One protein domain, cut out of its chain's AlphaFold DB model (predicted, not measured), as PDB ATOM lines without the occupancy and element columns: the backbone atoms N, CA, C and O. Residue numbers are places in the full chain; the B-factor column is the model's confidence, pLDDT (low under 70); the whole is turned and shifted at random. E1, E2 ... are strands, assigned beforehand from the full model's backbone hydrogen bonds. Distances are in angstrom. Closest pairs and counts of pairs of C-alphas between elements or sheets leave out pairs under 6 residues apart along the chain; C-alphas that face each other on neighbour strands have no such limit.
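Overview. This is residues 6 to 76 of the 168 residues of an uncharacterized protein of Alteromonadaceae bacterium (UniProt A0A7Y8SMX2). One antiparallel sheet of seven strands is curled back on itself into a flattened, nearly closed barrel, with E1, E6 and E5 making one wall, E3, E2 and E7 the other, and E4 the fold between them. The edge strands E1 and E7 come near each other along the seam, and the long axis runs between the loop at Asn 25 and the loop at Ala 50. The printed part has 71 residues, with no named helix and seven strands, E1 to E7 along the chain, in the sheet order E1, E6, E5, E4, E3, E2, E7. The class is all strand, though the named strands hold 35 of the 71 residues, under half. The whole is compact, with a radius of gyration of the C-alphas of 11.5 A, and elongated, spanning 34 by 20 by 14 A.

Arrangement. Begin at E1, residues 6 to 8, an edge strand antiparallel to E6, residues 53 to 58; look for N 7 and O 54, within hydrogen-bond range at 3.0 A. Go on to E2, residues 19 to 24, which forms a hairpin with E3, residues 27 to 33, at 162 degrees, with N 20 and O 31 at 2.8 A. E3 and E4, residues 38 to 41, form the next hairpin, with N 32 and O 40 at 2.8 A. E4 and E5, residues 43 to 48, form another, with N 39 and O 45 at 2.9 A. E4's pairing is staggered: residues 38 to 39 pair with E5, residues 39 to 41 with E3. E5 and E6 form the last hairpin, at 174 degrees, with N 46 and O 55 at 2.8 A. E2 to E6 are a meander, each strand the antiparallel neighbour of the one before. E7, residues 70 to 72, the other edge strand, is antiparallel to E2, with N 21 and O 70 at 2.8 A. This is a folded sheet, bent back into two leaves that face each other, with E4 as the hinge. The closest C-alphas of E1 and E7 are those of Ala 7 and Trp 71, 7.2 A apart.

Along the chain. Find C-alpha 6 at (108.456, 153.706, 131.633), where E1 begins. E2 is 16.9 A from first to last C-alpha, and E3, the longest strand by residues, is 20.3 A. E4 is 10.5 A; E5 and E6 are 16.8 A each. E7 ends at C-alpha 72, at (113.127, 162.443, 139.564).

Size, cuts and confidence. The C-alphas of Asn 25 and Ala 50, the two farthest apart, are 35.1 A apart. The printed part has no cut. The link from E6 to E7, 11 residues, is long. Mean pLDDT of the printed part is 87.4; residues 66 to 67 and 76 are under 70.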
ATOM      1  N   VAL A   6     109.622 152.820 131.541       89.50
ATOM      2  CA  VAL A   6     108.456 153.706 131.633       89.50
ATOM      3  C   VAL A   6     108.317 154.222 133.057       89.50
ATOM      4  O   VAL A   6     108.385 153.444 134.006       89.50
ATOM      5  N   ALA A   7     108.071 155.522 133.192       90.69
ATOM      6  CA  ALA A   7     107.645 156.142 134.439       90.69
ATOM      7  C   ALA A   7     106.316 156.861 134.225       90.69
ATOM      8  O   ALA A   7     106.063 157.429 133.161       90.69
ATOM      9  N   GLU A   8     105.468 156.856 135.249       90.75
ATOM     10  CA  GLU A   8     104.194 157.563 135.212       90.75
ATOM     11  C   GLU A   8     104.009 158.404 136.476       90.75
ATOM     12  O   GLU A   8     104.231 157.965 137.606       90.75
ATOM     13  N   SER A   9     103.543 159.629 136.276       85.25
ATOM     14  CA  SER A   9     103.079 160.537 137.308       85.25
ATOM     15  C   SER A   9     101.564 160.670 137.217       85.25
ATOM     16  O   SER A   9     100.985 160.820 136.146       85.25
ATOM     17  N   ARG A  10     100.895 160.683 138.374       82.38
ATOM     18  CA  ARG A  10      99.446 160.948 138.448       82.38
ATOM     19  C   ARG A  10      99.091 162.404 138.147       82.38
ATOM     20  O   ARG A  10      97.926 162.715 137.903       82.38
ATOM     21  N   LYS A  11     100.078 163.293 138.230       79.00
ATOM     22  CA  LYS A  11      99.965 164.712 137.898       79.00
ATOM     23  C   LYS A  11     100.846 165.024 136.693       79.00
ATOM     24  O   LYS A  11     101.828 164.313 136.479       79.00
ATOM     25  N   PRO A  12     100.542 166.096 135.956       78.44
ATOM     26  CA  PRO A  12     101.462 166.581 134.954       78.44
ATOM     27  C   PRO A  12     102.872 166.819 135.486       78.44
ATOM     28  O   PRO A  12     103.063 167.121 136.668       78.44
ATOM     29  N   ILE A  13     103.828 166.673 134.583       83.81
ATOM     30  CA  ILE A  13     105.252 166.862 134.837       83.81
ATOM     31  C   ILE A  13     105.651 168.247 134.332       83.81
ATOM     32  O   ILE A  13     105.194 168.665 133.270       83.81
ATOM     33  N   VAL A  14     106.484 168.957 135.088       80.00
ATOM     34  CA  VAL A  14     107.036 170.249 134.661       80.00
ATOM     35  C   VAL A  14     108.107 170.009 133.585       80.00
ATOM     36  O   VAL A  14     108.972 169.152 133.796       80.00
ATOM     37  N   PRO A  15     108.098 170.724 132.445       80.31
ATOM     38  CA  PRO A  15     109.188 170.639 131.477       80.31
ATOM     39  C   PRO A  15     110.538 170.944 132.097       80.31
ATOM     40  O   PRO A  15     110.628 171.731 133.035       80.31
ATOM     41  N   THR A  16     111.587 170.337 131.555       85.44
ATOM     42  CA  THR A  16     112.979 170.404 132.024       85.44
ATOM     43  C   THR A  16     113.230 169.792 133.406       85.44
ATOM     44  O   THR A  16     114.363 169.815 133.877       85.44
ATOM     45  N   SER A  17     112.213 169.212 134.057       87.94
ATOM     46  CA  SER A  17     112.362 168.662 135.413       87.94
ATOM     47  C   SER A  17     112.706 167.174 135.457       87.94
ATOM     48  O   SER A  17     113.149 166.693 136.497       87.94
ATOM     49  N   VAL A  18     112.490 166.423 134.369       94.19
ATOM     50  CA  VAL A  18     112.720 164.972 134.391       94.19
ATOM     51  C   VAL A  18     114.206 164.662 134.303       94.19
ATOM     52  O   VAL A  18     114.872 165.006 133.325       94.19
ATOM     53  N   VAL A  19     114.689 163.912 135.290       96.81
ATOM     54  CA  VAL A  19     116.010 163.292 135.287       96.81
ATOM     55  C   VAL A  19     115.863 161.808 135.606       96.81
ATOM     56  O   VAL A  19     115.252 161.435 136.607       96.81
ATOM     57  N   GLY A  20     116.413 160.966 134.735       96.56
ATOM     58  CA  GLY A  20     116.531 159.526 134.932       96.56
ATOM     59  C   GLY A  20     117.975 159.142 135.236       96.56
ATOM     60  O   GLY A  20     118.865 159.546 134.493       96.56
ATOM     61  N   THR A  21     118.222 158.354 136.277       95.62
ATOM     62  CA  THR A  21     119.566 157.891 136.656       95.62
ATOM     63  C   THR A  21     119.604 156.387 136.876       95.62
ATOM     64  O   THR A  21     118.681 155.812 137.448       95.62
ATOM     65  N   TRP A  22     120.677 155.730 136.440       94.25
ATOM     66  CA  TRP A  22     120.954 154.332 136.781       94.25
ATOM     67  C   TRP A  22     122.459 154.090 136.883       94.25
ATOM     68  O   TRP A  22     123.258 154.850 136.337       94.25
ATOM     69  N   VAL A  23     122.849 153.032 137.598       92.19
ATOM     70  CA  VAL A  23     124.256 152.684 137.834       92.19
ATOM     71  C   VAL A  23     124.521 151.260 137.365       92.19
ATOM     72  O   VAL A  23     123.766 150.348 137.694       92.19
ATOM     73  N   ILE A  24     125.599 151.062 136.604       90.94
ATOM     74  CA  ILE A  24     126.090 149.738 136.194       90.94
ATOM     75  C   ILE A  24     127.599 149.715 136.415       90.94
ATOM     76  O   ILE A  24     128.304 150.568 135.875       90.94
ATOM     77  N   ASN A  25     128.097 148.741 137.185       90.44
ATOM     78  CA  ASN A  25     129.522 148.597 137.519       90.44
ATOM     79  C   ASN A  25     130.147 149.922 138.003       90.44
ATOM     80  O   ASN A  25     131.132 150.391 137.433       90.44
ATOM     81  N   ASP A  26     129.504 150.568 138.981       90.50
ATOM     82  CA  ASP A  26     129.881 151.873 139.553       90.50
ATOM     83  C   ASP A  26     129.886 153.065 138.572       90.50
ATOM     84  O   ASP A  26     130.187 154.196 138.956       90.50
ATOM     85  N   THR A  27     129.495 152.858 137.311       93.06
ATOM     86  CA  THR A  27     129.323 153.931 136.324       93.06
ATOM     87  C   THR A  27     127.893 154.448 136.377       93.06
ATOM     88  O   THR A  27     126.950 153.675 136.209       93.06
ATOM     89  N   THR A  28     127.731 155.752 136.605       94.19
ATOM     90  CA  THR A  28     126.423 156.425 136.599       94.19
ATOM     91  C   THR A  28     126.077 156.892 135.193       94.19
ATOM     92  O   THR A  28     126.895 157.536 134.539       94.19
ATOM     93  N   TYR A  29     124.852 156.607 134.769       95.50
ATOM     94  CA  TYR A  29     124.274 157.035 133.503       95.50
ATOM     95  C   TYR A  29     123.054 157.914 133.754       95.50
ATOM     96  O   TYR A  29     122.358 157.759 134.764       95.50
ATOM     97  N   THR A  30     122.799 158.834 132.830       96.50
ATOM     98  CA  THR A  30     121.797 159.884 132.996       96.50
ATOM     99  C   THR A  30     120.957 160.104 131.743       96.50
ATOM    100  O   THR A  30     121.435 160.033 130.612       96.50
ATOM    101  N   LEU A  31     119.680 160.410 131.958       97.19
ATOM    102  CA  LEU A  31     118.774 160.972 130.969       97.19
ATOM    103  C   LEU A  31     118.225 162.287 131.499       97.19
ATOM    104  O   LEU A  31     117.739 162.340 132.627       97.19
ATOM    105  N   THR A  32     118.251 163.325 130.676       96.38
ATOM    106  CA  THR A  32     117.733 164.647 131.025       96.38
ATOM    107  C   THR A  32     116.710 165.086 129.999       96.38
ATOM    108  O   THR A  32     116.939 164.994 128.789       96.38
ATOM    109  N   ASP A  33     115.579 165.565 130.501       92.88
ATOM    110  CA  ASP A  33     114.555 166.193 129.688       92.88
ATOM    111  C   ASP A  33     115.046 167.494 129.058       92.88
ATOM    112  O   ASP A  33     115.497 168.414 129.738       92.88
ATOM    113  N   THR A  34     114.928 167.569 127.736       84.75
ATOM    114  CA  THR A  34     115.309 168.734 126.933       84.75
ATOM    115  C   THR A  34     114.326 169.891 127.079       84.75
ATOM    116  O   THR A  34     114.573 170.976 126.557       84.75
ATOM    117  N   GLY A  35     113.188 169.660 127.738       77.44
ATOM    118  CA  GLY A  35     112.084 170.603 127.793       77.44
ATOM    119  C   GLY A  35     111.299 170.657 126.491       77.44
ATOM    120  O   GLY A  35     110.504 171.562 126.341       77.44
ATOM    121  N   SER A  36     111.527 169.734 125.553       74.81
ATOM    122  CA  SER A  36     110.833 169.647 124.263       74.81
ATOM    123  C   SER A  36     110.210 168.265 124.066       74.81
ATOM    124  O   SER A  36     110.190 167.736 122.956       74.81
ATOM    125  N   GLY A  37     109.790 167.625 125.159       80.19
ATOM    126  CA  GLY A  37     109.198 166.290 125.145       80.19
ATOM    127  C   GLY A  37     110.177 165.171 124.791       80.19
ATOM    128  O   GLY A  37     109.734 164.054 124.536       80.19
ATOM    129  N   GLN A  38     111.488 165.437 124.783       90.06
ATOM    130  CA  GLN A  38     112.539 164.462 124.488       90.06
ATOM    131  C   GLN A  38     113.494 164.308 125.673       90.06
ATOM    132  O   GLN A  38     113.721 165.241 126.436       90.06
ATOM    133  N   LEU A  39     114.081 163.119 125.808       93.06
ATOM    134  CA  LEU A  39     115.194 162.872 126.722       93.06
ATOM    135  C   LEU A  39     116.508 162.781 125.943       93.06
ATOM    136  O   LEU A  39     116.553 162.199 124.857       93.06
ATOM    137  N   SER A  40     117.575 163.301 126.538       94.50
ATOM    138  CA  SER A  40     118.947 163.260 126.021       94.50
ATOM    139  C   SER A  40     119.926 162.737 127.078       94.50
ATOM    140  O   SER A  40     119.573 162.680 128.253       94.50
ATOM    141  N   GLY A  41     121.140 162.351 126.672       95.19
ATOM    142  CA  GLY A  41     122.177 161.809 127.558       95.19
ATOM    143  C   GLY A  41     122.582 160.399 127.143       95.19
ATOM    144  O   GLY A  41     122.807 160.129 125.965       95.19
ATOM    145  N   ASP A  42     122.615 159.484 128.103       95.19
ATOM    146  CA  ASP A  42     123.028 158.085 127.940       95.19
ATOM    147  C   ASP A  42     121.939 157.194 127.305       95.19
ATOM    148  O   ASP A  42     121.929 155.965 127.397       95.19
ATOM    149  N   GLY A  43     120.985 157.813 126.626       93.12
ATOM    150  CA  GLY A  43     119.888 157.140 125.966       93.12
ATOM    151  C   GLY A  43     119.014 158.116 125.200       93.12
ATOM    152  O   GLY A  43     119.371 159.266 124.955       93.12
ATOM    153  N   THR A  44     117.828 157.639 124.852       92.62
ATOM    154  CA  THR A  44     116.796 158.432 124.182       92.62
ATOM    155  C   THR A  44     115.453 158.181 124.840       92.62
ATOM    156  O   THR A  44     115.252 157.155 125.497       92.62
ATOM    157  N   GLY A  45     114.512 159.099 124.668       91.31
ATOM    158  CA  GLY A  45     113.186 158.935 125.233       91.31
ATOM    159  C   GLY A  45     112.273 160.108 124.952       91.31
ATOM    160  O   GLY A  45     112.668 161.074 124.302       91.31
ATOM    161  N   THR A  46     111.053 160.005 125.460       89.44
ATOM    162  CA  THR A  46     110.017 161.025 125.328       89.44
ATOM    163  C   THR A  46     109.377 161.323 126.674       89.44
ATOM    164  O   THR A  46     109.182 160.413 127.487       89.44
ATOM    165  N   VAL A  47     108.976 162.575 126.869       86.12
ATOM    166  CA  VAL A  47     108.194 163.032 128.020       86.12
ATOM    167  C   VAL A  47     106.872 163.604 127.520       86.12
ATOM    168  O   VAL A  47     106.837 164.613 126.826       86.12
ATOM    169  N   GLU A  48     105.764 162.968 127.890       81.81
ATOM    170  CA  GLU A  48     104.420 163.509 127.709       81.81
ATOM    171  C   GLU A  48     104.014 164.270 128.981       81.81
ATOM    172  O   GLU A  48     103.443 163.703 129.922       81.81
ATOM    173  N   TYR A  49     104.293 165.571 129.033       78.19
ATOM    174  CA  TYR A  49     104.093 166.376 130.244       78.19
ATOM    175  C   TYR A  49     102.644 166.385 130.729       78.19
ATOM    176  O   TYR A  49     102.383 166.231 131.923       78.19
ATOM    177  N   ALA A  50     101.683 166.499 129.805       71.56
ATOM    178  CA  ALA A  50     100.261 166.606 130.134       71.56
ATOM    179  C   ALA A  50      99.640 165.318 130.693       71.56
ATOM    180  O   ALA A  50      98.702 165.376 131.510       71.56
ATOM    181  N   SER A  51     100.133 164.165 130.238       76.94
ATOM    182  CA  SER A  51      99.715 162.845 130.714       76.94
ATOM    183  C   SER A  51     100.584 162.349 131.876       76.94
ATOM    184  O   SER A  51     100.162 161.436 132.581       76.94
ATOM    185  N   GLY A  52     101.737 162.988 132.110       83.31
ATOM    186  CA  GLY A  52     102.694 162.622 133.146       83.31
ATOM    187  C   GLY A  52     103.466 161.349 132.808       83.31
ATOM    188  O   GLY A  52     103.842 160.626 133.725       83.31
ATOM    189  N   LYS A  53     103.656 161.029 131.524       89.69
ATOM    190  CA  LYS A  53     104.309 159.785 131.096       89.69
ATOM    191  C   LYS A  53     105.719 160.040 130.596       89.69
ATOM    192  O   LYS A  53     105.947 160.953 129.812       89.69
ATOM    193  N   VAL A  54     106.643 159.182 131.001       92.25
ATOM    194  CA  VAL A  54     108.031 159.176 130.540       92.25
ATOM    195  C   VAL A  54     108.320 157.812 129.933       92.25
ATOM    196  O   VAL A  54     107.985 156.786 130.523       92.25
ATOM    197  N   ARG A  55     108.941 157.797 128.753       92.81
ATOM    198  CA  ARG A  55     109.424 156.582 128.085       92.81
ATOM    199  C   ARG A  55     110.883 156.760 127.734       92.81
ATOM    200  O   ARG A  55     111.251 157.808 127.216       92.81
ATOM    201  N   ALA A  56     111.697 155.741 127.966       94.19
ATOM    202  CA  ALA A  56     113.129 155.829 127.740       94.19
ATOM    203  C   ALA A  56     113.749 154.507 127.300       94.19
ATOM    204  O   ALA A  56     113.275 153.422 127.639       94.19
ATOM    205  N   ARG A  57     114.858 154.608 126.571       92.25
ATOM    206  CA  ARG A  57     115.709 153.489 126.175       92.25
ATOM    207  C   ARG A  57     117.173 153.874 126.391       92.25
ATOM    208  O   ARG A  57     117.659 154.759 125.680       92.25
ATOM    209  N   PRO A  58     117.883 153.196 127.311       89.81
ATOM    210  CA  PRO A  58     119.341 153.219 127.365       89.81
ATOM    211  C   PRO A  58     119.895 152.718 126.029       89.81
ATOM    212  O   PRO A  58     119.655 151.566 125.647       89.81
ATOM    213  N   ASN A  59     120.507 153.623 125.269       84.88
ATOM    214  CA  ASN A  59     121.164 153.358 123.990       84.88
ATOM    215  C   ASN A  59     121.984 154.601 123.595       84.88
ATOM    216  O   ASN A  59     121.372 155.637 123.325       84.88
ATOM    217  N   PRO A  60     123.326 154.533 123.527       82.50
ATOM    218  CA  PRO A  60     124.171 153.332 123.501       82.50
ATOM    219  C   PRO A  60     124.527 152.740 124.870       82.50
ATOM    220  O   PRO A  60     125.183 151.700 124.916       82.50
ATOM    221  N   ALA A  61     124.123 153.372 125.974       87.38
ATOM    222  CA  ALA A  61     124.450 152.866 127.299       87.38
ATOM    223  C   ALA A  61     123.792 151.504 127.581       87.38
ATOM    224  O   ALA A  61     122.694 151.223 127.081       87.38
ATOM    225  N   PRO A  62     124.439 150.657 128.398       87.94
ATOM    226  CA  PRO A  62     123.848 149.404 128.825       87.94
ATOM    227  C   PRO A  62     122.564 149.659 129.623       87.94
ATOM    228  O   PRO A  62     122.459 150.606 130.406       87.94
ATOM    229  N   ALA A  63     121.566 148.803 129.396       85.75
ATOM    230  CA  ALA A  63     120.327 148.838 130.158       85.75
ATOM    231  C   ALA A  63     120.571 148.286 131.572       85.75
ATOM    232  O   ALA A  63     121.328 147.323 131.700       85.75
ATOM    233  N   PRO A  64     119.945 148.856 132.615       84.38
ATOM    234  CA  PRO A  64     120.050 148.314 133.966       84.38
ATOM    235  C   PRO A  64     119.498 146.882 133.994       84.38
ATOM    236  O   PRO A  64     118.401 146.632 133.491       84.38
ATOM    237  N   GLU A  65     120.285 145.951 134.541       73.00
ATOM    238  CA  GLU A  65     119.940 144.521 134.608       73.00
ATOM    239  C   GLU A  65     118.812 144.259 135.620       73.00
ATOM    240  O   GLU A  65     117.921 143.464 135.339       73.00
ATOM    241  N   ASP A  66     118.800 145.015 136.726       65.75
ATOM    242  CA  ASP A  66     117.804 144.984 137.799       65.75
ATOM    243  C   ASP A  66     117.494 146.417 138.284       65.75
ATOM    244  O   ASP A  66     118.368 147.281 138.308       65.75
ATOM    245  N   GLY A  67     116.244 146.697 138.674       64.19
ATOM    246  CA  GLY A  67     115.856 147.961 139.332       64.19
ATOM    247  C   GLY A  67     115.439 149.130 138.423       64.19
ATOM    248  O   GLY A  67     114.803 150.062 138.909       64.19
ATOM    249  N   GLY A  68     115.685 149.056 137.111       85.19
ATOM    250  CA  GLY A  68     115.231 150.073 136.149       85.19
ATOM    251  C   GLY A  68     115.948 151.424 136.285       85.19
ATOM    252  O   GLY A  68     116.995 151.533 136.915       85.19
ATOM    253  N   ILE A  69     115.407 152.454 135.634       92.56
ATOM    254  CA  ILE A  69     115.896 153.837 135.761       92.56
ATOM    255  C   ILE A  69     115.202 154.486 136.963       92.56
ATOM    256  O   ILE A  69     113.973 154.440 137.055       92.56
ATOM    257  N   GLU A  70     115.965 155.107 137.862       94.31
ATOM    258  CA  GLU A  70     115.426 155.945 138.933       94.31
ATOM    259  C   GLU A  70     115.032 157.309 138.364       94.31
ATOM    260  O   GLU A  70     115.836 157.966 137.709       94.31
ATOM    261  N   TRP A  71     113.790 157.737 138.599       95.12
ATOM    262  CA  TRP A  71     113.249 158.968 138.023       95.12
ATOM    263  C   TRP A  71     112.987 160.023 139.089       95.12
ATOM    264  O   TRP A  71     112.247 159.789 140.046       95.12
ATOM    265  N   THR A  72     113.502 161.223 138.849       95.62
ATOM    266  CA  THR A  72     113.127 162.443 139.564       95.62
ATOM    267  C   THR A  72     112.460 163.406 138.590       95.62
ATOM    268  O   THR A  72     112.814 163.456 137.414       95.62
ATOM    269  N   PHE A  73     111.420 164.095 139.052       92.06
ATOM    270  CA  PHE A  73     110.703 165.101 138.275       92.06
ATOM    271  C   PHE A  73     109.840 165.966 139.182       92.06
ATOM    272  O   PHE A  73     109.264 165.485 140.167       92.06
ATOM    273  N   ASP A  74     109.681 167.224 138.791       85.56
ATOM    274  CA  ASP A  74     108.750 168.125 139.439       85.56
ATOM    275  C   ASP A  74     107.345 167.837 138.932       85.56
ATOM    276  O   ASP A  74     107.063 167.719 137.733       85.56
ATOM    277  N   ARG A  75     106.430 167.712 139.886       80.56
ATOM    278  CA  ARG A  75     105.009 167.607 139.585       80.56
ATOM    279  C   ARG A  75     104.444 169.005 139.585       80.56
ATOM    280  O   ARG A  75     104.632 169.743 140.546       80.56
ATOM    281  N   TRP A  76     103.675 169.315 138.556       68.38
ATOM    282  CA  TRP A  76     102.909 170.545 138.540       68.38
ATOM    283  C   TRP A  76     101.957 170.576 139.746       68.38
ATOM    284  O   TRP A  76     101.166 169.647 139.967       68.38
TER     285      TRP A  76